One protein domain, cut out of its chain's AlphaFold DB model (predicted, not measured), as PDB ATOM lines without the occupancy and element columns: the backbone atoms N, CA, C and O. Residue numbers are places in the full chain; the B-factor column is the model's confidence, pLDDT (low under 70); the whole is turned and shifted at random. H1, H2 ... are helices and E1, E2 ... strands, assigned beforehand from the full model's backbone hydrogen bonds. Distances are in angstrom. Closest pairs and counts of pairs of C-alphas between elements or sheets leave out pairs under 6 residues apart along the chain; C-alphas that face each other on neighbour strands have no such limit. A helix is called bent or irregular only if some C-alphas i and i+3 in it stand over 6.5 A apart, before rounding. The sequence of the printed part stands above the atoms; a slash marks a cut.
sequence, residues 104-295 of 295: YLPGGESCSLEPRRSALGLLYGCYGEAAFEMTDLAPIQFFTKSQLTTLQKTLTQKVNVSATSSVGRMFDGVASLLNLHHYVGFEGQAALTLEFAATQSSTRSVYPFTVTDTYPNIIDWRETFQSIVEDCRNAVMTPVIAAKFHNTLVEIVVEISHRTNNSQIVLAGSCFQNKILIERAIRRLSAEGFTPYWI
ATOM      1  N   TYR A 104      51.548  26.595   0.862       93.31
ATOM      2  CA  TYR A 104      51.715  27.590  -0.198       93.31
ATOM      3  C   TYR A 104      50.376  28.155  -0.655       93.31
ATOM      4  O   TYR A 104      49.480  27.408  -1.039       93.31
ATOM      5  N   LEU A 105      50.269  29.483  -0.665       89.50
ATOM      6  CA  LEU A 105      49.103  30.198  -1.173       89.50
ATOM      7  C   LEU A 105      49.311  30.595  -2.641       89.50
ATOM      8  O   LEU A 105      50.188  31.421  -2.936       89.50
ATOM      9  N   PRO A 106      48.525  30.043  -3.582       85.88
ATOM     10  CA  PRO A 106      48.653  30.385  -4.989       85.88
ATOM     11  C   PRO A 106      48.005  31.748  -5.277       85.88
ATOM     12  O   PRO A 106      46.781  31.873  -5.317       85.88
ATOM     13  N   GLY A 107      48.826  32.770  -5.538       77.06
ATOM     14  CA  GLY A 107      48.370  34.138  -5.826       77.06
ATOM     15  C   GLY A 107      48.624  35.162  -4.714       77.06
ATOM     16  O   GLY A 107      48.153  36.288  -4.837       77.06
ATOM     17  N   GLY A 108      49.367  34.802  -3.659       73.06
ATOM     18  CA  GLY A 108      49.822  35.748  -2.631       73.06
ATOM     19  C   GLY A 108      48.669  36.476  -1.930       73.06
ATOM     20  O   GLY A 108      47.706  35.840  -1.502       73.06
ATOM     21  N   GLU A 109      48.759  37.807  -1.839       64.00
ATOM     22  CA  GLU A 109      47.778  38.661  -1.146       64.00
ATOM     23  C   GLU A 109      46.347  38.536  -1.691       64.00
ATOM     24  O   GLU A 109      45.397  38.678  -0.923       64.00
ATOM     25  N   SER A 110      46.166  38.169  -2.965       68.19
ATOM     26  CA  SER A 110      44.835  37.958  -3.554       68.19
ATOM     27  C   SER A 110      44.045  36.818  -2.895       68.19
ATOM     28  O   SER A 110      42.840  36.700  -3.113       68.19
ATOM     29  N   CYS A 111      44.683  35.971  -2.078       76.38
ATOM     30  CA  CYS A 111      43.999  34.888  -1.366       76.38
ATOM     31  C   CYS A 111      43.041  35.387  -0.274       76.38
ATOM     32  O   CYS A 111      42.119  34.656   0.073       76.38
ATOM     33  N   SER A 112      43.210  36.613   0.239       80.94
ATOM     34  CA  SER A 112      42.327  37.167   1.279       80.94
ATOM     35  C   SER A 112      40.889  37.396   0.794       80.94
ATOM     36  O   SER A 112      39.961  37.349   1.600       80.94
ATOM     37  N   LEU A 113      40.693  37.597  -0.517       92.19
ATOM     38  CA  LEU A 113      39.378  37.790  -1.143       92.19
ATOM     39  C   LEU A 113      38.863  36.554  -1.895       92.19
ATOM     40  O   LEU A 113      37.705  36.513  -2.315       92.19
ATOM     41  N   GLU A 114      39.699  35.527  -2.039       95.12
ATOM     42  CA  GLU A 114      39.380  34.293  -2.754       95.12
ATOM     43  C   GLU A 114      39.662  33.050  -1.886       95.12
ATOM     44  O   GLU A 114      40.625  32.326  -2.155       95.12
ATOM     45  N   PRO A 115      38.824  32.735  -0.876       96.19
ATOM     46  CA  PRO A 115      38.995  31.556  -0.018       96.19
ATOM     47  C   PRO A 115      39.233  30.226  -0.753       96.19
ATOM     48  O   PRO A 115      39.918  29.336  -0.248       96.19
ATOM     49  N   ARG A 116      38.724  30.078  -1.988       96.88
ATOM     50  CA  ARG A 116      39.031  28.937  -2.881       96.88
ATOM     51  C   ARG A 116      40.528  28.729  -3.133       96.88
ATOM     52  O   ARG A 116      40.957  27.589  -3.283       96.88
ATOM     53  N   ARG A 117      41.338  29.792  -3.147       95.62
ATOM     54  CA  ARG A 117      42.801  29.708  -3.301       95.62
ATOM     55  C   ARG A 117      43.466  29.175  -2.041       95.62
ATOM     56  O   ARG A 117      44.362  28.343  -2.151       95.62
ATOM     57  N   SER A 118      42.998  29.600  -0.868       95.56
ATOM     58  CA  SER A 118      43.451  29.050   0.413       95.56
ATOM     59  C   SER A 118      43.139  27.557   0.500       95.56
ATOM     60  O   SER A 118      44.029  26.767   0.808       95.56
ATOM     61  N   ALA A 119      41.921  27.151   0.119       97.50
ATOM     62  CA  ALA A 119      41.548  25.739   0.034       97.50
ATOM     63  C   ALA A 119      42.450  24.955  -0.930       97.50
ATOM     64  O   ALA A 119      42.953  23.901  -0.557       97.50
ATOM     65  N   LEU A 120      42.717  25.480  -2.132       97.44
ATOM     66  CA  LEU A 120      43.629  24.840  -3.086       97.44
ATOM     67  C   LEU A 120      45.049  24.684  -2.519       97.44
ATOM     68  O   LEU A 120      45.654  23.632  -2.688       97.44
ATOM     69  N   GLY A 121      45.574  25.697  -1.824       96.44
ATOM     70  CA  GLY A 121      46.889  25.629  -1.178       96.44
ATOM     71  C   GLY A 121      46.976  24.552  -0.092       96.44
ATOM     72  O   GLY A 121      47.963  23.819  -0.018       96.44
ATOM     73  N   LEU A 122      45.918  24.413   0.713       97.88
ATOM     74  CA  LEU A 122      45.806  23.382   1.751       97.88
ATOM     75  C   LEU A 122      45.669  21.984   1.136       97.88
ATOM     76  O   LEU A 122      46.398  21.071   1.517       97.88
ATOM     77  N   LEU A 123      44.818  21.829   0.117       98.44
ATOM     78  CA  LEU A 123      44.688  20.579  -0.634       98.44
ATOM     79  C   LEU A 123      46.015  20.178  -1.287       98.44
ATOM     80  O   LEU A 123      46.417  19.023  -1.185       98.44
ATOM     81  N   TYR A 124      46.736  21.123  -1.893       97.81
ATOM     82  CA  TYR A 124      48.058  20.870  -2.466       97.81
ATOM     83  C   TYR A 124      49.072  20.425  -1.401       97.81
ATOM     84  O   TYR A 124      49.867  19.523  -1.650       97.81
ATOM     85  N   GLY A 125      49.029  20.993  -0.191       97.25
ATOM     86  CA  GLY A 125      49.883  20.546   0.915       97.25
ATOM     87  C   GLY A 125      49.572  19.126   1.417       97.25
ATOM     88  O   GLY A 125      50.479  18.445   1.897       97.25
ATOM     89  N   CYS A 126      48.330  18.655   1.269       98.25
ATOM     90  CA  CYS A 126      47.920  17.287   1.613       98.25
ATOM     91  C   CYS A 126      48.163  16.270   0.485       98.25
ATOM     92  O   CYS A 126      48.546  15.137   0.765       98.25
ATOM     93  N   TYR A 127      47.900  16.655  -0.766       98.12
ATOM     94  CA  TYR A 127      47.744  15.728  -1.896       98.12
ATOM     95  C   TYR A 127      48.679  16.021  -3.081       98.12
ATOM     96  O   TYR A 127      48.658  15.297  -4.077       98.12
ATOM     97  N   GLY A 128      49.504  17.069  -3.009       96.69
ATOM     98  CA  GLY A 128      50.363  17.491  -4.115       96.69
ATOM     99  C   GLY A 128      49.553  17.814  -5.372       96.69
ATOM    100  O   GLY A 128      48.475  18.403  -5.301       96.69
ATOM    101  N   GLU A 129      50.053  17.403  -6.539       96.06
ATOM    102  CA  GLU A 129      49.391  17.678  -7.822       96.06
ATOM    103  C   GLU A 129      48.022  16.999  -7.977       96.06
ATOM    104  O   GLU A 129      47.196  17.477  -8.750       96.06
ATOM    105  N   ALA A 130      47.722  15.952  -7.200       97.38
ATOM    106  CA  ALA A 130      46.398  15.333  -7.233       97.38
ATOM    107  C   ALA A 130      45.285  16.312  -6.811       97.38
ATOM    108  O   ALA A 130      44.146  16.150  -7.239       97.38
ATOM    109  N   ALA A 131      45.613  17.365  -6.048       97.56
ATOM    110  CA  ALA A 131      44.665  18.393  -5.615       97.56
ATOM    111  C   ALA A 131      43.917  19.081  -6.771       97.56
ATOM    112  O   ALA A 131      42.771  19.490  -6.599       97.56
ATOM    113  N   PHE A 132      44.541  19.201  -7.947       96.62
ATOM    114  CA  PHE A 132      43.946  19.874  -9.108       96.62
ATOM    115  C   PHE A 132      42.863  19.042  -9.803       96.62
ATOM    116  O   PHE A 132      42.026  19.604 -10.507       96.62
ATOM    117  N   GLU A 133      42.845  17.730  -9.565       96.88
ATOM    118  CA  GLU A 133      41.892  16.787 -10.159       96.88
ATOM    119  C   GLU A 133      40.761  16.398  -9.190       96.88
ATOM    120  O   GLU A 133      39.842  15.669  -9.570       96.88
ATOM    121  N   MET A 134      40.777  16.914  -7.951       97.69
ATOM    122  CA  MET A 134      39.743  16.696  -6.921       97.69
ATOM    123  C   MET A 134      38.462  17.494  -7.218       97.69
ATOM    124  O   MET A 134      37.990  18.303  -6.419       97.69
ATOM    125  N   THR A 135      37.913  17.300  -8.416       96.62
ATOM    126  CA  THR A 135      36.725  17.993  -8.938       96.62
ATOM    127  C   THR A 135      35.439  17.636  -8.193       96.62
ATOM    128  O   THR A 135      34.435  18.326  -8.346       96.62
ATOM    129  N   ASP A 136      35.470  16.613  -7.340       97.06
ATOM    130  CA  ASP A 136      34.422  16.295  -6.370       97.06
ATOM    131  C   ASP A 136      34.295  17.354  -5.260       97.06
ATOM    132  O   ASP A 136      33.227  17.501  -4.670       97.06
ATOM    133  N   LEU A 137      35.352  18.131  -4.998       98.19
ATOM    134  CA  LEU A 137      35.352  19.178  -3.981       98.19
ATOM    135  C   LEU A 137      34.919  20.531  -4.552       98.19
ATOM    136  O   LEU A 137      35.466  21.010  -5.549       98.19
ATOM    137  N   ALA A 138      34.009  21.200  -3.838       97.50
ATOM    138  CA  ALA A 138      33.474  22.513  -4.194       97.50
ATOM    139  C   ALA A 138      34.543  23.526  -4.659       97.50
ATOM    140  O   ALA A 138      34.438  23.979  -5.796       97.50
ATOM    141  N   PRO A 139      35.611  23.854  -3.896       97.25
ATOM    142  CA  PRO A 139      36.556  24.903  -4.295       97.25
ATOM    143  C   PRO A 139      37.205  24.678  -5.665       97.25
ATOM    144  O   PRO A 139      37.475  25.656  -6.361       97.25
ATOM    145  N   ILE A 140      37.426  23.422  -6.073       97.69
ATOM    146  CA  ILE A 140      38.057  23.087  -7.355       97.69
ATOM    147  C   ILE A 140      37.123  23.411  -8.527       97.69
ATOM    148  O   ILE A 140      37.571  23.944  -9.542       97.69
ATOM    149  N   GLN A 141      35.816  23.196  -8.359       97.19
ATOM    150  CA  GLN A 141      34.799  23.485  -9.378       97.19
ATOM    151  C   GLN A 141      34.650  24.985  -9.669       97.19
ATOM    152  O   GLN A 141      34.193  25.368 -10.744       97.19
ATOM    153  N   PHE A 142      35.062  25.846  -8.735       96.88
ATOM    154  CA  PHE A 142      34.994  27.296  -8.912       96.88
ATOM    155  C   PHE A 142      36.172  27.870  -9.697       96.88
ATOM    156  O   PHE A 142      36.193  29.080  -9.919       96.88
ATOM    157  N   PHE A 143      37.142  27.060 -10.125       96.44
ATOM    158  CA  PHE A 143      38.201  27.481 -11.040       96.44
ATOM    159  C   PHE A 143      37.886  27.087 -12.481       96.44
ATOM    160  O   PHE A 143      37.404  25.994 -12.766       96.44
ATOM    161  N   THR A 144      38.231  27.957 -13.430       96.12
ATOM    162  CA  THR A 144      38.269  27.537 -14.833       96.12
ATOM    163  C   THR A 144      39.443  26.586 -15.056       96.12
ATOM    164  O   THR A 144      40.469  26.670 -14.377       96.12
ATOM    165  N   LYS A 145      39.351  25.724 -16.073       94.25
ATOM    166  CA  LYS A 145      40.446  24.805 -16.426       94.25
ATOM    167  C   LYS A 145      41.767  25.546 -16.674       94.25
ATOM    168  O   LYS A 145      42.812  25.129 -16.191       94.25
ATOM    169  N   SER A 146      41.704  26.701 -17.346       95.56
ATOM    170  CA  SER A 146      42.875  27.561 -17.559       95.56
ATOM    171  C   SER A 146      43.445  28.109 -16.250       95.56
ATOM    172  O   SER A 146      44.664  28.174 -16.118       95.56
ATOM    173  N   GLN A 147      42.596  28.504 -15.291       94.44
ATOM    174  CA  GLN A 147      43.058  28.945 -13.973       94.44
ATOM    175  C   GLN A 147      43.783  27.809 -13.245       94.44
ATOM    176  O   GLN A 147      44.890  28.035 -12.767       94.44
ATOM    177  N   LEU A 148      43.214  26.598 -13.209       95.06
ATOM    178  CA  LEU A 148      43.854  25.445 -12.563       95.06
ATOM    179  C   LEU A 148      45.223  25.138 -13.176       95.06
ATOM    180  O   LEU A 148      46.197  25.039 -12.437       95.06
ATOM    181  N   THR A 149      45.335  25.100 -14.508       94.12
ATOM    182  CA  THR A 149      46.622  24.868 -15.189       94.12
ATOM    183  C   THR A 149      47.667  25.931 -14.834       94.12
ATOM    184  O   THR A 149      48.830  25.606 -14.584       94.12
ATOM    185  N   THR A 150      47.279  27.211 -14.783       93.38
ATOM    186  CA  THR A 150      48.192  28.282 -14.356       93.38
ATOM    187  C   THR A 150      48.619  28.101 -12.901       93.38
ATOM    188  O   THR A 150      49.811  28.173 -12.609       93.38
ATOM    189  N   LEU A 151      47.676  27.832 -11.995       93.44
ATOM    190  CA  LEU A 151      47.953  27.689 -10.564       93.44
ATOM    191  C   LEU A 151      48.806  26.453 -10.259       93.44
ATOM    192  O   LEU A 151      49.690  26.540  -9.410       93.44
ATOM    193  N   GLN A 152      48.608  25.349 -10.984       94.44
ATOM    194  CA  GLN A 152      49.453  24.154 -10.908       94.44
ATOM    195  C   GLN A 152      50.894  24.497 -11.251       94.44
ATOM    196  O   GLN A 152      51.792  24.259 -10.449       94.44
ATOM    197  N   LYS A 153      51.122  25.169 -12.385       92.12
ATOM    198  CA  LYS A 153      52.466  25.609 -12.772       92.12
ATOM    199  C   LYS A 153      53.096  26.521 -11.713       92.12
ATOM    200  O   LYS A 153      54.252  26.325 -11.351       92.12
ATOM    201  N   THR A 154      52.339  27.488 -11.198       90.25
ATOM    202  CA  THR A 154      52.766  28.423 -10.144       90.25
ATOM    203  C   THR A 154      53.185  27.688  -8.862       90.25
ATOM    204  O   THR A 154      54.255  27.978  -8.326       90.25
ATOM    205  N   LEU A 155      52.399  26.710  -8.397       91.19
ATOM    206  CA  LEU A 155      52.683  25.938  -7.180       91.19
ATOM    207  C   LEU A 155      53.843  24.952  -7.357       91.19
ATOM    208  O   LEU A 155      54.733  24.919  -6.504       91.19
ATOM    209  N   THR A 156      53.898  24.220  -8.472       90.19
ATOM    210  CA  THR A 156      54.988  23.272  -8.760       90.19
ATOM    211  C   THR A 156      56.324  24.000  -8.943       90.19
ATOM    212  O   THR A 156      57.349  23.564  -8.422       90.19
ATOM    213  N   GLN A 157      56.331  25.149  -9.631       88.69
ATOM    214  CA  GLN A 157      57.550  25.938  -9.872       88.69
ATOM    215  C   GLN A 157      57.904  26.890  -8.722       88.69
ATOM    216  O   GLN A 157      58.963  27.514  -8.755       88.69
ATOM    217  N   LYS A 158      57.029  27.026  -7.718       84.19
ATOM    218  CA  LYS A 158      57.140  27.989  -6.610       84.19
ATOM    219  C   LYS A 158      57.388  29.434  -7.073       84.19
ATOM    220  O   LYS A 158      58.101  30.195  -6.422       84.19
ATOM    221  N   VAL A 159      56.775  29.827  -8.188       82.12
ATOM    222  CA  VAL A 159      56.847  31.194  -8.732       82.12
ATOM    223  C   VAL A 159      55.610  31.958  -8.282       82.12
ATOM    224  O   VAL A 159      54.508  31.467  -8.484       82.12
ATOM    225  N   ASN A 160      55.763  33.159  -7.713       76.25
ATOM    226  CA  ASN A 160      54.646  33.977  -7.203       76.25
ATOM    227  C   ASN A 160      53.751  33.241  -6.183       76.25
ATOM    228  O   ASN A 160      52.531  33.425  -6.155       76.25
ATOM    229  N   VAL A 161      54.365  32.404  -5.346       82.75
ATOM    230  CA  VAL A 161      53.713  31.765  -4.197       82.75
ATOM    231  C   VAL A 161      54.294  32.316  -2.908       82.75
ATOM    232  O   VAL A 161      55.500  32.542  -2.806       82.75
ATOM    233  N   SER A 162      53.439  32.471  -1.905       86.00
ATOM    234  CA  SER A 162      53.866  32.789  -0.547       86.00
ATOM    235  C   SER A 162      53.713  31.542   0.311       86.00
ATOM    236  O   SER A 162      52.639  30.938   0.340       86.00
ATOM    237  N   ALA A 163      54.788  31.148   0.996       91.75
ATOM    238  CA  ALA A 163      54.671  30.200   2.097       91.75
ATOM    239  C   ALA A 163      53.926  30.882   3.249       91.75
ATOM    240  O   ALA A 163      54.149  32.065   3.510       91.75
ATOM    241  N   THR A 164      53.059  30.155   3.944       93.75
ATOM    242  CA  THR A 164      52.295  30.681   5.069       93.75
ATOM    243  C   THR A 164      52.084  29.649   6.164       93.75
ATOM    244  O   THR A 164      51.962  28.460   5.892       93.75
ATOM    245  N   SER A 165      51.997  30.126   7.399       96.00
ATOM    246  CA  SER A 165      51.516  29.399   8.580       96.00
ATOM    247  C   SER A 165      50.169  29.946   9.073       96.00
ATOM    248  O   SER A 165      49.753  29.640  10.185       96.00
ATOM    249  N   SER A 166      49.482  30.775   8.278       95.38
ATOM    250  CA  SER A 166      48.301  31.515   8.723       95.38
ATOM    251  C   SER A 166      47.117  30.610   9.059       95.38
ATOM    252  O   SER A 166      46.625  29.862   8.209       95.38
ATOM    253  N   VAL A 167      46.609  30.758  10.285       97.75
ATOM    254  CA  VAL A 167      45.360  30.142  10.741       97.75
ATOM    255  C   VAL A 167      44.159  30.845  10.113       97.75
ATOM    256  O   VAL A 167      43.213  30.175   9.711       97.75
ATOM    257  N   GLY A 168      44.197  32.167   9.916       96.00
ATOM    258  CA  GLY A 168      43.120  32.884   9.226       96.00
ATOM    259  C   GLY A 168      42.896  32.376   7.796       96.00
ATOM    260  O   GLY A 168      41.762  32.170   7.373       96.00
ATOM    261  N   ARG A 169      43.973  32.050   7.073       95.56
ATOM    262  CA  ARG A 169      43.877  31.429   5.742       95.56
ATOM    263  C   ARG A 169      43.395  29.970   5.808       95.56
ATOM    264  O   ARG A 169      42.727  29.521   4.876       95.56
ATOM    265  N   MET A 170      43.621  29.252   6.916       97.88
ATOM    266  CA  MET A 170      42.981  27.949   7.161       97.88
ATOM    267  C   MET A 170      41.466  28.086   7.347       97.88
ATOM    268  O   MET A 170      40.728  27.302   6.754       97.88
ATOM    269  N   PHE A 171      40.991  29.096   8.091       98.19
ATOM    270  CA  PHE A 171      39.555  29.400   8.202       98.19
ATOM    271  C   PHE A 171      38.919  29.626   6.825       98.19
ATOM    272  O   PHE A 171      37.891  29.021   6.518       98.19
ATOM    273  N   ASP A 172      39.557  30.436   5.976       97.00
ATOM    274  CA  ASP A 172      39.102  30.666   4.601       97.00
ATOM    275  C   ASP A 172      39.050  29.350   3.801       97.00
ATOM    276  O   ASP A 172      38.062  29.047   3.129       97.00
ATOM    277  N   GLY A 173      40.095  28.523   3.913       97.62
ATOM    278  CA  GLY A 173      40.165  27.227   3.245       97.62
ATOM    279  C   GLY A 173      39.041  26.271   3.651       97.62
ATOM    280  O   GLY A 173      38.390  25.693   2.782       97.62
ATOM    281  N   VAL A 174      38.767  26.143   4.952       98.69
ATOM    282  CA  VAL A 174      37.681  25.292   5.464       98.69
ATOM    283  C   VAL A 174      36.313  25.828   5.039       98.69
ATOM    284  O   VAL A 174      35.480  25.056   4.571       98.69
ATOM    285  N   ALA A 175      36.081  27.140   5.120       98.50
ATOM    286  CA  ALA A 175      34.829  27.741   4.658       98.50
ATOM    287  C   ALA A 175      34.569  27.464   3.166       98.50
ATOM    288  O   ALA A 175      33.440  27.176   2.765       98.50
ATOM    289  N   SER A 176      35.618  27.503   2.347       98.44
ATOM    290  CA  SER A 176      35.535  27.193   0.921       98.44
ATOM    291  C   SER A 176      35.314  25.698   0.659       98.44
ATOM    292  O   SER A 176      34.468  25.347  -0.157       98.44
ATOM    293  N   LEU A 177      35.987  24.798   1.390       98.75
ATOM    294  CA  LEU A 177      35.744  23.345   1.318       98.75
ATOM    295  C   LEU A 177      34.295  22.971   1.654       98.75
ATOM    296  O   LEU A 177      33.741  22.059   1.047       98.75
ATOM    297  N   LEU A 178      33.680  23.705   2.582       98.62
ATOM    298  CA  LEU A 178      32.287  23.537   2.996       98.62
ATOM    299  C   LEU A 178      31.278  24.258   2.091       98.62
ATOM    300  O   LEU A 178      30.104  24.352   2.448       98.62
ATOM    301  N   ASN A 179      31.724  24.768   0.936       98.25
ATOM    302  CA  ASN A 179      30.896  25.476  -0.044       98.25
ATOM    303  C   ASN A 179      30.173  26.711   0.540       98.25
ATOM    304  O   ASN A 179      29.070  27.052   0.118       98.25
ATOM    305  N   LEU A 180      30.771  27.377   1.540       97.88
ATOM    306  CA  LEU A 180      30.199  28.575   2.168       97.88
ATOM    307  C   LEU A 180      30.610  29.847   1.425       97.88
ATOM    308  O   LEU A 180      29.768  30.673   1.084       97.88
ATOM    309  N   HIS A 181      31.911  30.006   1.168       97.44
ATOM    310  CA  HIS A 181      32.459  31.155   0.450       97.44
ATOM    311  C   HIS A 181      33.658  30.752  -0.402       97.44
ATOM    312  O   HIS A 181      34.649  30.246   0.112       97.44
ATOM    313  N   HIS A 182      33.599  31.066  -1.695       97.12
ATOM    314  CA  HIS A 182      34.744  30.971  -2.611       97.12
ATOM    315  C   HIS A 182      35.332  32.341  -2.961       97.12
ATOM    316  O   HIS A 182      36.510  32.427  -3.309       97.12
ATOM    317  N   TYR A 183      34.514  33.385  -2.807       96.50
ATOM    318  CA  TYR A 183      34.834  34.801  -2.954       96.50
ATOM    319  C   TYR A 183      34.200  35.566  -1.790       96.50
ATOM    320  O   TYR A 183      33.105  35.206  -1.340       96.50
ATOM    321  N   VAL A 184      34.866  36.616  -1.318       96.00
ATOM    322  CA  VAL A 184      34.381  37.472  -0.226       96.00
ATOM    323  C   VAL A 184      34.517  38.951  -0.576       96.00
ATOM    324  O   VAL A 184      35.363  39.333  -1.380       96.00
ATOM    325  N   GLY A 185      33.664  39.784   0.018       93.50
ATOM    326  CA  GLY A 185      33.682  41.238  -0.162       93.50
ATOM    327  C   GLY A 185      34.645  41.964   0.780       93.50
ATOM    328  O   GLY A 185      35.009  43.106   0.514       93.50
ATOM    329  N   PHE A 186      35.055  41.319   1.874       91.31
ATOM    330  CA  PHE A 186      36.008  41.856   2.842       91.31
ATOM    331  C   PHE A 186      36.766  40.730   3.558       91.31
ATOM    332  O   PHE A 186      36.285  39.596   3.650       91.31
ATOM    333  N   GLU A 187      37.954  41.045   4.077       88.94
ATOM    334  CA  GLU A 187      38.780  40.083   4.810       88.94
ATOM    335  C   GLU A 187      38.089  39.617   6.102       88.94
ATOM    336  O   GLU A 187      37.563  40.419   6.869       88.94
ATOM    337  N   GLY A 188      38.089  38.302   6.339       90.69
ATOM    338  CA  GLY A 188      37.464  37.683   7.513       90.69
ATOM    339  C   GLY A 188      36.000  37.274   7.326       90.69
ATOM    340  O   GLY A 188      35.476  36.541   8.161       90.69
ATOM    341  N   GLN A 189      35.342  37.648   6.219       95.81
ATOM    342  CA  GLN A 189      33.947  37.260   5.964       95.81
ATOM    343  C   GLN A 189      33.741  35.735   5.986       95.81
ATOM    344  O   GLN A 189      32.789  35.252   6.593       95.81
ATOM    345  N   ALA A 190      34.632  34.963   5.356       96.56
ATOM    346  CA  ALA A 190      34.516  33.505   5.320       96.56
ATOM    347  C   ALA A 190      34.700  32.871   6.710       96.56
ATOM    348  O   ALA A 190      33.956  31.957   7.070       96.56
ATOM    349  N   ALA A 191      35.630  33.400   7.514       96.00
ATOM    350  CA  ALA A 191      35.836  32.980   8.897       96.00
ATOM    351  C   ALA A 191      34.597  33.245   9.774       96.00
ATOM    352  O   ALA A 191      34.206  32.363  10.537       96.00
ATOM    353  N   LEU A 192      33.937  34.400   9.613       97.25
ATOM    354  CA  LEU A 192      32.685  34.729  10.312       97.25
ATOM    355  C   LEU A 192      31.547  33.766   9.947       97.25
ATOM    356  O   LEU A 192      30.827  33.286  10.821       97.25
ATOM    357  N   THR A 193      31.389  33.439   8.662       97.94
ATOM    358  CA  THR A 193      30.370  32.471   8.225       97.94
ATOM    359  C   THR A 193      30.653  31.073   8.783       97.94
ATOM    360  O   THR A 193      29.728  30.377   9.211       97.94
ATOM    361  N   LEU A 194      31.925  30.663   8.831       98.44
ATOM    362  CA  LEU A 194      32.324  29.379   9.409       98.44
ATOM    363  C   LEU A 194      32.087  29.327  10.926       98.44
ATOM    364  O   LEU A 194      31.638  28.302  11.442       98.44
ATOM    365  N   GLU A 195      32.353  30.426  11.633       98.38
ATOM    366  CA  GLU A 195      32.013  30.579  13.049       98.38
ATOM    367  C   GLU A 195      30.509  30.402  13.269       98.38
ATOM    368  O   GLU A 195      30.091  29.575  14.081       98.38
ATOM    369  N   PHE A 196      29.681  31.116  12.502       98.25
ATOM    370  CA  PHE A 196      28.230  31.006  12.614       98.25
ATOM    371  C   PHE A 196      27.752  29.563  12.403       98.25
ATOM    372  O   PHE A 196      26.979  29.055  13.217       98.25
ATOM    373  N   ALA A 197      28.266  28.863  11.388       98.38
ATOM    374  CA  ALA A 197      27.946  27.455  11.160       98.38
ATOM    375  C   ALA A 197      28.328  26.570  12.360       98.38
ATOM    376  O   ALA A 197      27.550  25.706  12.767       98.38
ATOM    377  N   ALA A 198      29.486  26.806  12.983       98.44
ATOM    378  CA  ALA A 198      29.923  26.047  14.153       98.44
ATOM    379  C   ALA A 198      29.014  26.237  15.387       98.44
ATOM    380  O   ALA A 198      28.955  25.332  16.223       98.44
ATOM    381  N   THR A 199      28.270  27.351  15.506       97.62
ATOM    382  CA  THR A 199      27.280  27.536  16.595       97.62
ATOM    383  C   THR A 199      26.106  26.559  16.511       97.62
ATOM    384  O   THR A 199      25.475  26.265  17.523       97.62
ATOM    385  N   GLN A 200      25.827  26.030  15.318       97.75
ATOM    386  CA  GLN A 200      24.676  25.170  15.048       97.75
ATOM    387  C   GLN A 200      24.949  23.689  15.362       97.75
ATOM    388  O   GLN A 200      24.107  22.833  15.098       97.75
ATOM    389  N   SER A 201      26.120  23.366  15.921       97.81
ATOM    390  CA  SER A 201      26.484  22.013  16.341       97.81
ATOM    391  C   SER A 201      26.989  21.990  17.777       97.81
ATOM    392  O   SER A 201      27.802  22.813  18.197       97.81
ATOM    393  N   SER A 202      26.545  20.983  18.526       96.44
ATOM    394  CA  SER A 202      26.999  20.704  19.890       96.44
ATOM    395  C   SER A 202      28.115  19.656  19.950       96.44
ATOM    396  O   SER A 202      28.451  19.194  21.043       96.44
ATOM    397  N   THR A 203      28.667  19.230  18.805       97.94
ATOM    398  CA  THR A 203      29.726  18.214  18.795       97.94
ATOM    399  C   THR A 203      30.960  18.682  19.566       97.94
ATOM    400  O   THR A 203      31.395  19.833  19.471       97.94
ATOM    401  N   ARG A 204      31.540  17.753  20.325       97.06
ATOM    402  CA  ARG A 204      32.818  17.929  21.029       97.06
ATOM    403  C   ARG A 204      33.968  17.202  20.341       97.06
ATOM    404  O   ARG A 204      35.086  17.243  20.834       97.06
ATOM    405  N   SER A 205      33.694  16.528  19.225       98.44
ATOM    406  CA  SER A 205      34.720  15.837  18.454       98.44
ATOM    407  C   SER A 205      35.749  16.823  17.903       98.44
ATOM    408  O   SER A 205      35.448  17.998  17.672       98.44
ATOM    409  N   VAL A 206      36.946  16.304  17.664       98.81
ATOM    410  CA  VAL A 206      38.092  16.993  17.063       98.81
ATOM    411  C   VAL A 206      38.581  16.193  15.860       98.81
ATOM    412  O   VAL A 206      38.125  15.069  15.628       98.81
ATOM    413  N   TYR A 207      39.484  16.777  15.086       98.81
ATOM    414  CA  TYR A 207      40.260  16.088  14.067       98.81
ATOM    415  C   TYR A 207      41.652  15.721  14.597       98.81
ATOM    416  O   TYR A 207      42.144  16.382  15.513       98.81
ATOM    417  N   PRO A 208      42.292  14.685  14.030       98.50
ATOM    418  CA  PRO A 208      43.669  14.352  14.364       98.50
ATOM    419  C   PRO A 208      44.638  15.423  13.850       98.50
ATOM    420  O   PRO A 208      44.438  16.013  12.784       98.50
ATOM    421  N   PHE A 209      45.697  15.654  14.615       98.44
ATOM    422  CA  PHE A 209      46.853  16.463  14.248       98.44
ATOM    423  C   PHE A 209      48.085  15.887  14.946       98.44
ATOM    424  O   PHE A 209      47.967  15.206  15.965       98.44
ATOM    425  N   THR A 210      49.267  16.187  14.415       98.25
ATOM    426  CA  THR A 210      50.539  15.779  15.024       98.25
ATOM    427  C   THR A 210      51.382  17.009  15.327       98.25
ATOM    428  O   THR A 210      51.376  17.978  14.570       98.25
ATOM    429  N   VAL A 211      52.128  16.976  16.428       98.38
ATOM    430  CA  VAL A 211      53.129  17.992  16.764       98.38
ATOM    431  C   VAL A 211      54.497  17.326  16.787       98.38
ATOM    432  O   VAL A 211      54.675  16.306  17.449       98.38
ATOM    433  N   THR A 212      55.461  17.875  16.051       97.12
ATOM    434  CA  THR A 212      56.828  17.338  16.025       97.12
ATOM    435  C   THR A 212      57.561  17.609  17.339       97.12
ATOM    436  O   THR A 212      57.399  18.666  17.951       97.12
ATOM    437  N   ASP A 213      58.473  16.714  17.718       94.06
ATOM    438  CA  ASP A 213      59.378  16.906  18.865       94.06
ATOM    439  C   ASP A 213      60.630  17.739  18.510       94.06
ATOM    440  O   ASP A 213      61.644  17.707  19.203       94.06
ATOM    441  N   THR A 214      60.575  18.489  17.404       94.00
ATOM    442  CA  THR A 214      61.608  19.462  17.020       94.00
ATOM    443  C   THR A 214      61.432  20.772  17.779       94.00
ATOM    444  O   THR A 214      60.365  21.035  18.327       94.00
ATOM    445  N   TYR A 215      62.453  21.630  17.749       91.50
ATOM    446  CA  TYR A 215      62.362  22.989  18.271       91.50
ATOM    447  C   TYR A 215      62.727  24.014  17.176       91.50
ATOM    448  O   TYR A 215      63.847  23.951  16.662       91.50
ATOM    449  N   PRO A 216      61.815  24.925  16.777       95.62
ATOM    450  CA  PRO A 216      60.417  25.025  17.218       95.62
ATOM    451  C   PRO A 216      59.585  23.767  16.926       95.62
ATOM    452  O   PRO A 216      59.878  23.019  15.985       95.62
ATOM    453  N   ASN A 217      58.527  23.554  17.713       97.75
ATOM    454  CA  ASN A 217      57.543  22.506  17.445       97.75
ATOM    455  C   ASN A 217      56.743  22.853  16.179       97.75
ATOM    456  O   ASN A 217      56.300  23.990  15.994       97.75
ATOM    457  N   ILE A 218      56.523  21.871  15.307       98.50
ATOM    458  CA  ILE A 218      55.759  22.045  14.068       98.50
ATOM    459  C   ILE A 218      54.424  21.322  14.210       98.50
ATOM    460  O   ILE A 218      54.394  20.113  14.436       98.50
ATOM    461  N   ILE A 219      53.326  22.062  14.053       98.69
ATOM    462  CA  ILE A 219      51.964  21.518  14.065       98.69
ATOM    463  C   ILE A 219      51.615  21.072  12.647       98.69
ATOM    464  O   ILE A 219      51.389  21.896  11.752       98.69
ATOM    465  N   ASP A 220      51.592  19.761  12.434       98.56
ATOM    466  CA  ASP A 220      51.196  19.146  11.178       98.56
ATOM    467  C   ASP A 220      49.671  19.027  11.096       98.56
ATOM    468  O   ASP A 220      49.034  18.201  11.750       98.56
ATOM    469  N   TRP A 221      49.091  19.894  10.273       98.31
ATOM    470  CA  TRP A 221      47.653  20.016  10.045       98.31
ATOM    471  C   TRP A 221      47.138  19.084   8.937       98.31
ATOM    472  O   TRP A 221      45.933  19.056   8.678       98.31
ATOM    473  N   ARG A 222      48.009  18.343   8.238       98.75
ATOM    474  CA  ARG A 222      47.615  17.613   7.020       98.75
ATOM    475  C   ARG A 222      46.553  16.550   7.293       98.75
ATOM    476  O   ARG A 222      45.592  16.470   6.531       98.75
ATOM    477  N   GLU A 223      46.671  15.807   8.392       98.44
ATOM    478  CA  GLU A 223      45.669  14.806   8.797       98.44
ATOM    479  C   GLU A 223      44.315  15.439   9.145       98.44
ATOM    480  O   GLU A 223      43.259  14.887   8.817       98.44
ATOM    481  N   THR A 224      44.327  16.642   9.736       98.88
ATOM    482  CA  THR A 224      43.106  17.415   9.995       98.88
ATOM    483  C   THR A 224      42.380  17.711   8.687       98.88
ATOM    484  O   THR A 224      41.189  17.438   8.560       98.88
ATOM    485  N   PHE A 225      43.094  18.220   7.683       98.75
ATOM    486  CA  PHE A 225      42.490  18.585   6.402       98.75
ATOM    487  C   PHE A 225      42.109  17.377   5.544       98.75
ATOM    488  O   PHE A 225      41.085  17.419   4.865       98.75
ATOM    489  N   GLN A 226      42.860  16.279   5.616       98.88
ATOM    490  CA  GLN A 226      42.458  15.009   5.007       98.88
ATOM    491  C   GLN A 226      41.134  14.506   5.599       98.88
ATOM    492  O   GLN A 226      40.234  14.125   4.853       98.88
ATOM    493  N   SER A 227      40.973  14.602   6.920       98.88
ATOM    494  CA  SER A 227      39.732  14.228   7.606       98.88
ATOM    495  C   SER A 227      38.560  15.163   7.277       98.88
ATOM    496  O   SER A 227      37.428  14.705   7.157       98.88
ATOM    497  N   ILE A 228      38.808  16.466   7.097       98.88
ATOM    498  CA  ILE A 228      37.785  17.420   6.629       98.88
ATOM    499  C   ILE A 228      37.320  17.061   5.213       98.88
ATOM    500  O   ILE A 228      36.123  17.068   4.946       98.88
ATOM    501  N   VAL A 229      38.248  16.724   4.311       98.81
ATOM    502  CA  VAL A 229      37.921  16.292   2.942       98.81
ATOM    503  C   VAL A 229      37.053  15.035   2.949       98.81
ATOM    504  O   VAL A 229      36.082  14.963   2.196       98.81
ATOM    505  N   GLU A 230      37.373  14.067   3.804       98.75
ATOM    506  CA  GLU A 230      36.569  12.854   3.956       98.75
ATOM    507  C   GLU A 230      35.167  13.156   4.500       98.75
ATOM    508  O   GLU A 230      34.172  12.669   3.964       98.75
ATOM    509  N   ASP A 231      35.054  14.024   5.506       98.81
ATOM    510  CA  ASP A 231      33.756  14.463   6.018       98.81
ATOM    511  C   ASP A 231      32.930  15.189   4.937       98.81
ATOM    512  O   ASP A 231      31.720  14.968   4.843       98.81
ATOM    513  N   CYS A 232      33.562  16.004   4.079       98.56
ATOM    514  CA  CYS A 232      32.897  16.623   2.928       98.56
ATOM    515  C   CYS A 232      32.360  15.569   1.947       98.56
ATOM    516  O   CYS A 232      31.215  15.670   1.505       98.56
ATOM    517  N   ARG A 233      33.156  14.542   1.622       98.25
ATOM    518  CA  ARG A 233      32.765  13.450   0.709       98.25
ATOM    519  C   ARG A 233      31.637  12.593   1.267       98.25
ATOM    520  O   ARG A 233      30.742  12.198   0.525       98.25
ATOM    521  N   ASN A 234      31.644  12.377   2.576       98.50
ATOM    522  CA  ASN A 234      30.588  11.669   3.295       98.50
ATOM    523  C   ASN A 234      29.357  12.539   3.583       98.50
ATOM    524  O   ASN A 234      28.450  12.091   4.285       98.50
ATOM    525  N   ALA A 235      29.315  13.772   3.066       97.88
ATOM    526  CA  ALA A 235      28.228  14.721   3.273       97.88
ATOM    527  C   ALA A 235      27.888  14.943   4.762       97.88
ATOM    528  O   ALA A 235      26.725  15.125   5.136       97.88
ATOM    529  N   VAL A 236      28.906  14.941   5.631       98.75
ATOM    530  CA  VAL A 236      28.745  15.321   7.037       98.75
ATOM    531  C   VAL A 236      28.270  16.773   7.094       98.75
ATOM    532  O   VAL A 236      28.758  17.640   6.372       98.75
ATOM    533  N   MET A 237      27.302  17.053   7.970       98.62
ATOM    534  CA  MET A 237      26.694  18.381   8.052       98.62
ATOM    535  C   MET A 237      27.740  19.473   8.327       98.62
ATOM    536  O   MET A 237      28.526  19.364   9.272       98.62
ATOM    537  N   THR A 238      27.677  20.572   7.573       98.69
ATOM    538  CA  THR A 238      28.575  21.732   7.697       98.69
ATOM    539  C   THR A 238      28.775  22.218   9.142       98.69
ATOM    540  O   THR A 238      29.931  22.396   9.536       98.69
ATOM    541  N   PRO A 239      27.727  22.356   9.988       98.81
ATOM    542  CA  PRO A 239      27.906  22.702  11.399       98.81
ATOM    543  C   PRO A 239      28.821  21.760  12.188       98.81
ATOM    544  O   PRO A 239      29.553  22.199  13.072       98.81
ATOM    545  N   VAL A 240      28.790  20.456  11.889       98.88
ATOM    546  CA  VAL A 240      29.612  19.444  12.568       98.88
ATOM    547  C   VAL A 240      31.077  19.605  12.181       98.88
ATOM    548  O   VAL A 240      31.924  19.653  13.071       98.88
ATOM    549  N   ILE A 241      31.372  19.752  10.887       98.88
ATOM    550  CA  ILE A 241      32.742  19.950  10.393       98.88
ATOM    551  C   ILE A 241      33.322  21.259  10.934       98.88
ATOM    552  O   ILE A 241      34.421  21.273  11.493       98.88
ATOM    553  N   ALA A 242      32.550  22.347  10.852       98.81
ATOM    554  CA  ALA A 242      32.947  23.649  11.372       98.81
ATOM    555  C   ALA A 242      33.268  23.576  12.874       98.81
ATOM    556  O   ALA A 242      34.318  24.051  13.307       98.81
ATOM    557  N   ALA A 243      32.418  22.928  13.676       98.81
ATOM    558  CA  ALA A 243      32.660  22.764  15.106       98.81
ATOM    559  C   ALA A 243      33.882  21.879  15.412       98.81
ATOM    560  O   ALA A 243      34.668  22.252  16.285       98.81
ATOM    561  N   LYS A 244      34.087  20.768  14.686       98.88
ATOM    562  CA  LYS A 244      35.285  19.916  14.821       98.88
ATOM    563  C   LYS A 244      36.561  20.700  14.530       98.88
ATOM    564  O   LYS A 244      37.511  20.607  15.304       98.88
ATOM    565  N   PHE A 245      36.577  21.514  13.473       98.88
ATOM    566  CA  PHE A 245      37.722  22.363  13.137       98.88
ATOM    567  C   PHE A 245      38.059  23.349  14.269       98.88
ATOM    568  O   PHE A 245      39.196  23.373  14.737       98.88
ATOM    569  N   HIS A 246      37.066  24.079  14.794       98.81
ATOM    570  CA  HIS A 246      37.282  24.990  15.926       98.81
ATOM    571  C   HIS A 246      37.784  24.252  17.176       98.81
ATOM    572  O   HIS A 246      38.706  24.725  17.834       98.81
ATOM    573  N   ASN A 247      37.206  23.089  17.502       98.88
ATOM    574  CA  ASN A 247      37.659  22.281  18.639       98.88
ATOM    575  C   ASN A 247      39.109  21.808  18.452       98.88
ATOM    576  O   ASN A 247      39.881  21.808  19.401       98.88
ATOM    577  N   THR A 248      39.493  21.449  17.225       98.94
ATOM    578  CA  THR A 248      40.857  20.997  16.904       98.94
ATOM    579  C   THR A 248      41.876  22.105  17.144       98.94
ATOM    580  O   THR A 248      42.897  21.872  17.780       98.94
ATOM    581  N   LEU A 249      41.572  23.334  16.714       98.88
ATOM    582  CA  LEU A 249      42.413  24.496  17.000       98.88
ATOM    583  C   LEU A 249      42.576  24.730  18.510       98.88
ATOM    584  O   LEU A 249      43.672  25.036  18.970       98.88
ATOM    585  N   VAL A 250      41.514  24.546  19.296       98.81
ATOM    586  CA  VAL A 250      41.582  24.651  20.762       98.81
ATOM    587  C   VAL A 250      42.511  23.591  21.364       98.81
ATOM    588  O   VAL A 250      43.356  23.938  22.187       98.81
ATOM    589  N   GLU A 251      42.408  22.328  20.941       98.81
ATOM    590  CA  GLU A 251      43.310  21.274  21.431       98.81
ATOM    591  C   GLU A 251      44.766  21.506  21.005       98.81
ATOM    592  O   GLU A 251      45.670  21.233  21.787       98.81
ATOM    593  N   ILE A 252      45.013  22.087  19.826       98.81
ATOM    594  CA  ILE A 252      46.367  22.488  19.405       98.81
ATOM    595  C   ILE A 252      46.961  23.514  20.381       98.81
ATOM    596  O   ILE A 252      48.124  23.396  20.763       98.81
ATOM    597  N   VAL A 253      46.182  24.512  20.818       98.62
ATOM    598  CA  VAL A 253      46.659  25.502  21.799       98.62
ATOM    599  C   VAL A 253      47.035  24.835  23.122       98.62
ATOM    600  O   VAL A 253      48.074  25.158  23.699       98.62
ATOM    601  N   VAL A 254      46.208  23.905  23.597       98.50
ATOM    602  CA  VAL A 254      46.438  23.158  24.842       98.50
ATOM    603  C   VAL A 254      47.687  22.286  24.745       98.50
ATOM    604  O   VAL A 254      48.530  22.339  25.635       98.50
ATOM    605  N   GLU A 255      47.837  21.540  23.651       98.12
ATOM    606  CA  GLU A 255      48.992  20.671  23.413       98.12
ATOM    607  C   GLU A 255      50.307  21.465  23.452       98.12
ATOM    608  O   GLU A 255      51.251  21.089  24.146       98.12
ATOM    609  N   ILE A 256      50.370  22.616  22.773       98.19
ATOM    610  CA  ILE A 256      51.573  23.462  22.806       98.19
ATOM    611  C   ILE A 256      51.780  24.109  24.185       98.19
ATOM    612  O   ILE A 256      52.918  24.285  24.627       98.19
ATOM    613  N   SER A 257      50.705  24.429  24.904       97.56
ATOM    614  CA  SER A 257      50.792  24.971  26.266       97.56
ATOM    615  C   SER A 257      51.429  23.963  27.232       97.56
ATOM    616  O   SER A 257      52.335  24.324  27.984       97.56
ATOM    617  N   HIS A 258      51.071  22.678  27.131       96.81
ATOM    618  CA  HIS A 258      51.712  21.597  27.894       96.81
ATOM    619  C   HIS A 258      53.201  21.432  27.574       96.81
ATOM    620  O   HIS A 258      54.002  21.171  28.471       96.81
ATOM    621  N   ARG A 259      53.608  21.656  26.319       95.50
ATOM    622  CA  ARG A 259      55.014  21.542  25.893       95.50
ATOM    623  C   ARG A 259      55.913  22.690  26.361       95.50
ATOM    624  O   ARG A 259      57.128  22.527  26.391       95.50
ATOM    625  N   THR A 260      55.352  23.846  26.717       87.44
ATOM    626  CA  THR A 260      56.131  25.085  26.916       87.44
ATOM    627  C   THR A 260      56.380  25.456  28.381       87.44
ATOM    628  O   THR A 260      56.988  26.491  28.633       87.44
ATOM    629  N   ASN A 261      55.968  24.634  29.356       82.25
ATOM    630  CA  ASN A 261      56.135  24.870  30.806       82.25
ATOM    631  C   ASN A 261      55.732  26.293  31.271       82.25
ATOM    632  O   ASN A 261      56.291  26.844  32.221       82.25
ATOM    633  N   ASN A 262      54.768  26.906  30.581       88.94
ATOM    634  CA  ASN A 262      54.257  28.243  30.855       88.94
ATOM    635  C   ASN A 262      52.813  28.129  31.339       88.94
ATOM    636  O   ASN A 262      51.949  27.666  30.605       88.94
ATOM    637  N   SER A 263      52.525  28.584  32.558       94.19
ATOM    638  CA  SER A 263      51.153  28.578  33.084       94.19
ATOM    639  C   SER A 263      50.305  29.737  32.550       94.19
ATOM    640  O   SER A 263      49.080  29.643  32.536       94.19
ATOM    641  N   GLN A 264      50.939  30.830  32.118       97.25
ATOM    642  CA  GLN A 264      50.278  32.030  31.605       97.25
ATOM    643  C   GLN A 264      50.241  32.003  30.077       97.25
ATOM    644  O   GLN A 264      51.294  32.035  29.434       97.25
ATOM    645  N   ILE A 265      49.036  31.980  29.507       98.25
ATOM    646  CA  ILE A 265      48.821  31.845  28.062       98.25
ATOM    647  C   ILE A 265      48.146  33.106  27.534       98.25
ATOM    648  O   ILE A 265      47.013  33.407  27.895       98.25
ATOM    649  N   VAL A 266      48.824  33.853  26.673       98.19
ATOM    650  CA  VAL A 266      48.276  35.027  25.988       98.19
ATOM    651  C   VAL A 266      47.674  34.586  24.655       98.19
ATOM    652  O   VAL A 266      48.376  34.027  23.825       98.19
ATOM    653  N   LEU A 267      46.395  34.864  24.426       98.19
ATOM    654  CA  LEU A 267      45.678  34.618  23.176       98.19
ATOM    655  C   LEU A 267      45.479  35.956  22.457       98.19
ATOM    656  O   LEU A 267      44.785  36.842  22.961       98.19
ATOM    657  N   ALA A 268      46.119  36.128  21.302       95.88
ATOM    658  CA  ALA A 268      46.145  37.397  20.582       95.88
ATOM    659  C   ALA A 268      46.142  37.216  19.052       95.88
ATOM    660  O   ALA A 268      46.427  36.144  18.520       95.88
ATOM    661  N   GLY A 269      45.828  38.291  18.327       94.06
ATOM    662  CA  GLY A 269      45.639  38.267  16.874       94.06
ATOM    663  C   GLY A 269      44.169  38.133  16.463       94.06
ATOM    664  O   GLY A 269      43.295  37.813  17.271       94.06
ATOM    665  N   SER A 270      43.879  38.438  15.196       94.06
ATOM    666  CA  SER A 270      42.504  38.595  14.705       94.06
ATOM    667  C   SER A 270      41.684  37.306  14.722       94.06
ATOM    668  O   SER A 270      40.463  37.382  14.839       94.06
ATOM    669  N   CYS A 271      42.310  36.123  14.688       96.88
ATOM    670  CA  CYS A 271      41.572  34.861  14.772       96.88
ATOM    671  C   CYS A 271      40.827  34.714  16.107       96.88
ATOM    672  O   CYS A 271      39.766  34.103  16.140       96.88
ATOM    673  N   PHE A 272      41.325  35.308  17.197       97.25
ATOM    674  CA  PHE A 272      40.668  35.258  18.508       97.25
ATOM    675  C   PHE A 272      39.524  36.273  18.677       97.25
ATOM    676  O   PHE A 272      38.903  36.310  19.734       97.25
ATOM    677  N   GLN A 273      39.186  37.049  17.638       95.38
ATOM    678  CA  GLN A 273      37.904  37.768  17.580       95.38
ATOM    679  C   GLN A 273      36.724  36.809  17.356       95.38
ATOM    680  O   GLN A 273      35.583  37.161  17.652       95.38
ATOM    681  N   ASN A 274      36.998  35.593  16.869       97.00
ATOM    682  CA  ASN A 274      36.030  34.509  16.786       97.00
ATOM    683  C   ASN A 274      35.611  34.087  18.203       97.00
ATOM    684  O   ASN A 274      36.408  33.531  18.967       97.00
ATOM    685  N   LYS A 275      34.346  34.344  18.543       96.62
ATOM    686  CA  LYS A 275      33.774  34.147  19.876       96.62
ATOM    687  C   LYS A 275      33.800  32.678  20.284       96.62
ATOM    688  O   LYS A 275      34.124  32.363  21.428       96.62
ATOM    689  N   ILE A 276      33.497  31.770  19.356       96.50
ATOM    690  CA  ILE A 276      33.540  30.329  19.637       96.50
ATOM    691  C   ILE A 276      34.956  29.895  19.999       96.50
ATOM    692  O   ILE A 276      35.139  29.185  20.991       96.50
ATOM    693  N   LEU A 277      35.943  30.297  19.197       98.19
ATOM    694  CA  LEU A 277      37.335  29.915  19.391       98.19
ATOM    695  C   LEU A 277      37.842  30.418  20.741       98.19
ATOM    696  O   LEU A 277      38.345  29.617  21.528       98.19
ATOM    697  N   ILE A 278      37.660  31.709  21.042       98.31
ATOM    698  CA  ILE A 278      38.177  32.303  22.278       98.31
ATOM    699  C   ILE A 278      37.482  31.737  23.525       98.31
ATOM    700  O   ILE A 278      38.158  31.322  24.465       98.31
ATOM    701  N   GLU A 279      36.149  31.602  23.532       98.06
ATOM    702  CA  GLU A 279      35.419  31.060  24.687       98.06
ATOM    703  C   GLU A 279      35.722  29.578  24.937       98.06
ATOM    704  O   GLU A 279      35.701  29.115  26.084       98.06
ATOM    705  N   ARG A 280      35.948  28.789  23.879       98.31
ATOM    706  CA  ARG A 280      36.344  27.380  24.023       98.31
ATOM    707  C   ARG A 280      37.801  27.266  24.465       98.31
ATOM    708  O   ARG A 280      38.059  26.490  25.382       98.31
ATOM    709  N   ALA A 281      38.709  28.066  23.904       98.62
ATOM    710  CA  ALA A 281      40.115  28.098  24.301       98.62
ATOM    711  C   ALA A 281      40.278  28.462  25.781       98.62
ATOM    712  O   ALA A 281      40.931  27.721  26.508       98.62
ATOM    713  N   ILE A 282      39.618  29.528  26.252       98.56
ATOM    714  CA  ILE A 282      39.653  29.943  27.665       98.56
ATOM    715  C   ILE A 282      39.197  28.800  28.572       98.56
ATOM    716  O   ILE A 282      39.921  28.401  29.480       98.56
ATOM    717  N   ARG A 283      38.014  28.227  28.307       98.44
ATOM    718  CA  ARG A 283      37.469  27.136  29.130       98.44
ATOM    719  C   ARG A 283      38.377  25.914  29.143       98.44
ATOM    720  O   ARG A 283      38.582  25.326  30.201       98.44
ATOM    721  N   ARG A 284      38.896  25.526  27.978       98.50
ATOM    722  CA  ARG A 284      39.736  24.340  27.836       98.50
ATOM    723  C   ARG A 284      41.089  24.521  28.523       98.50
ATOM    724  O   ARG A 284      41.488  23.629  29.260       98.50
ATOM    725  N   LEU A 285      41.740  25.671  28.345       98.62
ATOM    726  CA  LEU A 285      42.997  26.012  29.016       98.62
ATOM    727  C   LEU A 285      42.833  26.058  30.538       98.62
ATOM    728  O   LEU A 285      43.621  25.450  31.253       98.62
ATOM    729  N   SER A 286      41.780  26.712  31.038       98.44
ATOM    730  CA  SER A 286      41.508  26.757  32.479       98.44
ATOM    731  C   SER A 286      41.225  25.378  33.076       98.44
ATOM    732  O   SER A 286      41.646  25.110  34.196       98.44
ATOM    733  N   ALA A 287      40.559  24.485  32.335       98.25
ATOM    734  CA  ALA A 287      40.336  23.106  32.773       98.25
ATOM    735  C   ALA A 287      41.640  22.292  32.898       98.25
ATOM    736  O   ALA A 287      41.694  21.358  33.689       98.25
ATOM    737  N   GLU A 288      42.685  22.669  32.159       98.12
ATOM    738  CA  GLU A 288      44.027  22.068  32.211       98.12
ATOM    739  C   GLU A 288      44.964  22.776  33.206       98.12
ATOM    740  O   GLU A 288      46.137  22.430  33.314       98.12
ATOM    741  N   GLY A 289      44.465  23.769  33.951       97.75
ATOM    742  CA  GLY A 289      45.244  24.504  34.952       97.75
ATOM    743  C   GLY A 289      46.055  25.684  34.406       97.75
ATOM    744  O   GLY A 289      46.807  26.303  35.160       97.75
ATOM    745  N   PHE A 290      45.889  26.043  33.131       98.38
ATOM    746  CA  PHE A 290      46.485  27.250  32.560       98.38
ATOM    747  C   PHE A 290      45.661  28.503  32.888       98.38
ATOM    748  O   PHE A 290      44.444  28.457  33.077       98.38
ATOM    749  N   THR A 291      46.325  29.657  32.900       98.31
ATOM    750  CA  THR A 291      45.711  30.978  33.081       98.31
ATOM    751  C   THR A 291      45.700  31.727  31.744       98.31
ATOM    752  O   THR A 291      46.740  32.261  31.343       98.31
ATOM    753  N   PRO A 292      44.562  31.753  31.024       98.19
ATOM    754  CA  PRO A 292      44.456  32.449  29.749       98.19
ATOM    755  C   PRO A 292      44.268  33.964  29.929       98.19
ATOM    756  O   PRO A 292      43.499  34.411  30.779       98.19
ATOM    757  N   TYR A 293      44.905  34.747  29.063       98.19
ATOM    758  CA  TYR A 293      44.781  36.199  28.943       98.19
ATOM    759  C   TYR A 293      44.489  36.571  27.491       98.19
ATOM    760  O   TYR A 293      45.080  36.004  26.578       98.19
ATOM    761  N   TRP A 294      43.586  37.521  27.260       96.00
ATOM    762  CA  TRP A 294      43.182  37.937  25.912       96.00
ATOM    763  C   TRP A 294      42.809  39.423  25.868       96.00
ATOM    764  O   TRP A 294      42.662  40.086  26.908       96.00
ATOM    765  N   ILE A 295      42.705  39.972  24.655       79.94
ATOM    766  CA  ILE A 295      42.295  41.369  24.419       79.94
ATOM    767  C   ILE A 295      40.779  41.477  24.315       79.94
ATOM    768  O   ILE A 295      40.161  40.622  23.652       79.94
TER     769      ILE A 295
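Overview. This is residues 104 to 295 of the 295 residues of an uncharacterized protein of Synechococcus sp. (strain ATCC 29403 / PCC 7335) (UniProt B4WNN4). This is a body of helices that mostly cross one another, with H5 in its middle and a small two-stranded sheet toward each end of its longest axis. Toward one end, H2 and H4 pack on the sheet of E1 and E2; toward the other, H10 packs on the sheet of E4 and E5, and H6 and H8 fill the space between H10 and the middle. The printed part has 192 residues, with ten named helices and five named strands in the order E1 H1 H2 H3 H4 E2 H5 H6 E3 H7 H8 E4 H9 H10 E5; E1 and E2 are antiparallel, E4 and E5 parallel. The class is mostly helix, and the whole is compact, with a radius of gyration of the C-alphas of 16.6 A and spans of 52 by 38 by 30 A.

Along the chain. Find C-alpha 104 at (51.715, 27.590, -0.198), where strand E1, residues 104 to 106, begins. Next come H1, residues 108 to 112, and H2, residues 115 to 133, 18.1 A long. H2 is irregular, with C-alphas 126 and 129 9.6 A apart, and has a kink of 134 degrees near residue 127. Read on through H3, residues 138 to 141, H4, residues 145 to 157, 18.4 A long, and strand E2, residues 161 to 164. H5, residues 167 to 177, starts with its C-alpha at (45.360, 30.142, 10.741). Then follow H6, residues 189 to 199, strand E3, residues 217 to 220, H7, residues 222 to 233, 16.7 A long, and H8, residues 238 to 259, the longest helix at 32.1 A. Last come strand E4, residues 264 to 268, 12.9 A long, H9, residues 270 to 273, H10, residues 275 to 287, 18.2 A long, and strand E5, residues 291 to 294, which ends with its C-alpha at (43.182, 37.937, 25.912).

Arrangement. Start at H5, the hub, which touches six other helices. It touches H2 about perpendicular, at 74 degrees, and there you find the C-alphas of Ala 119 and Gly 173 closest, 3.8 A apart; H2 touches H5 with residues 115 to 122 alone. H5 touches H6 about perpendicular, at 75 degrees, closest at the C-alphas of Phe 171 and Ala 191, 5.2 A. H5 touches H3 too, closest at the C-alphas of Pro 139 and Ser 176, 5.8 A. H1, H7 and H9 only just touch H5, each with 3 pairs of C-alphas within 8 A. Look next at E1, whose Leu 105 has its C-alpha 5.1 A from that of Gly 121 in H2, the closest pair. E1 and E2 are antiparallel, with N 105 and O 162 3.0 A apart, within hydrogen-bond range. H4 touches H2 about perpendicular, at 74 degrees, closest at the C-alphas of Phe 132 and Leu 148, 6.6 A. H8 touches H6 about perpendicular, at 86 degrees, closest at the C-alphas of Ala 198 and Ala 243, 4.4 A. H8 touches H10 at a steep tilt of 40 degrees, the same way, closest at the C-alphas of Val 250 and Ala 281, 5.2 A. H7 and H8 form a helical hairpin, though they only just touch, with 3 pairs of C-alphas within 8 A, the closest those of Ile 228 and Ile 241, 6.8 A. E4, H9, H10 and E5 make a strand-helix-strand unit, two parallel neighbour strands with helices between, and its crossover is right-handed; N 267 and O 293 are 2.8 A apart, within hydrogen-bond range. E3 pairs with no named strand, but residues 210 to 211 pair antiparallel with its residues 219 to 220. Every O i to N i+4 pair is within hydrogen-bond range in H4, H5, H6, H7, H8 and H10; the count is 10 of 15 in H2 and 0 of 1 in H1, where 2 of 2 O i to N i+3 pairs are within range, and H3 and H9 are too short for such a pair.

Size, cuts and confidence. The two C-alphas farthest apart are those of Ser 146 and Gly 289, 52.7 A. The printed part has no cut and ends at Ile 295, the chain's last residue. The links from H5 to H6, 11 residues, and from H6 to E3, 17 residues, are long; the other links are tight. The mean pLDDT of the printed part is 95.5, and residues 109 to 110 are under 70.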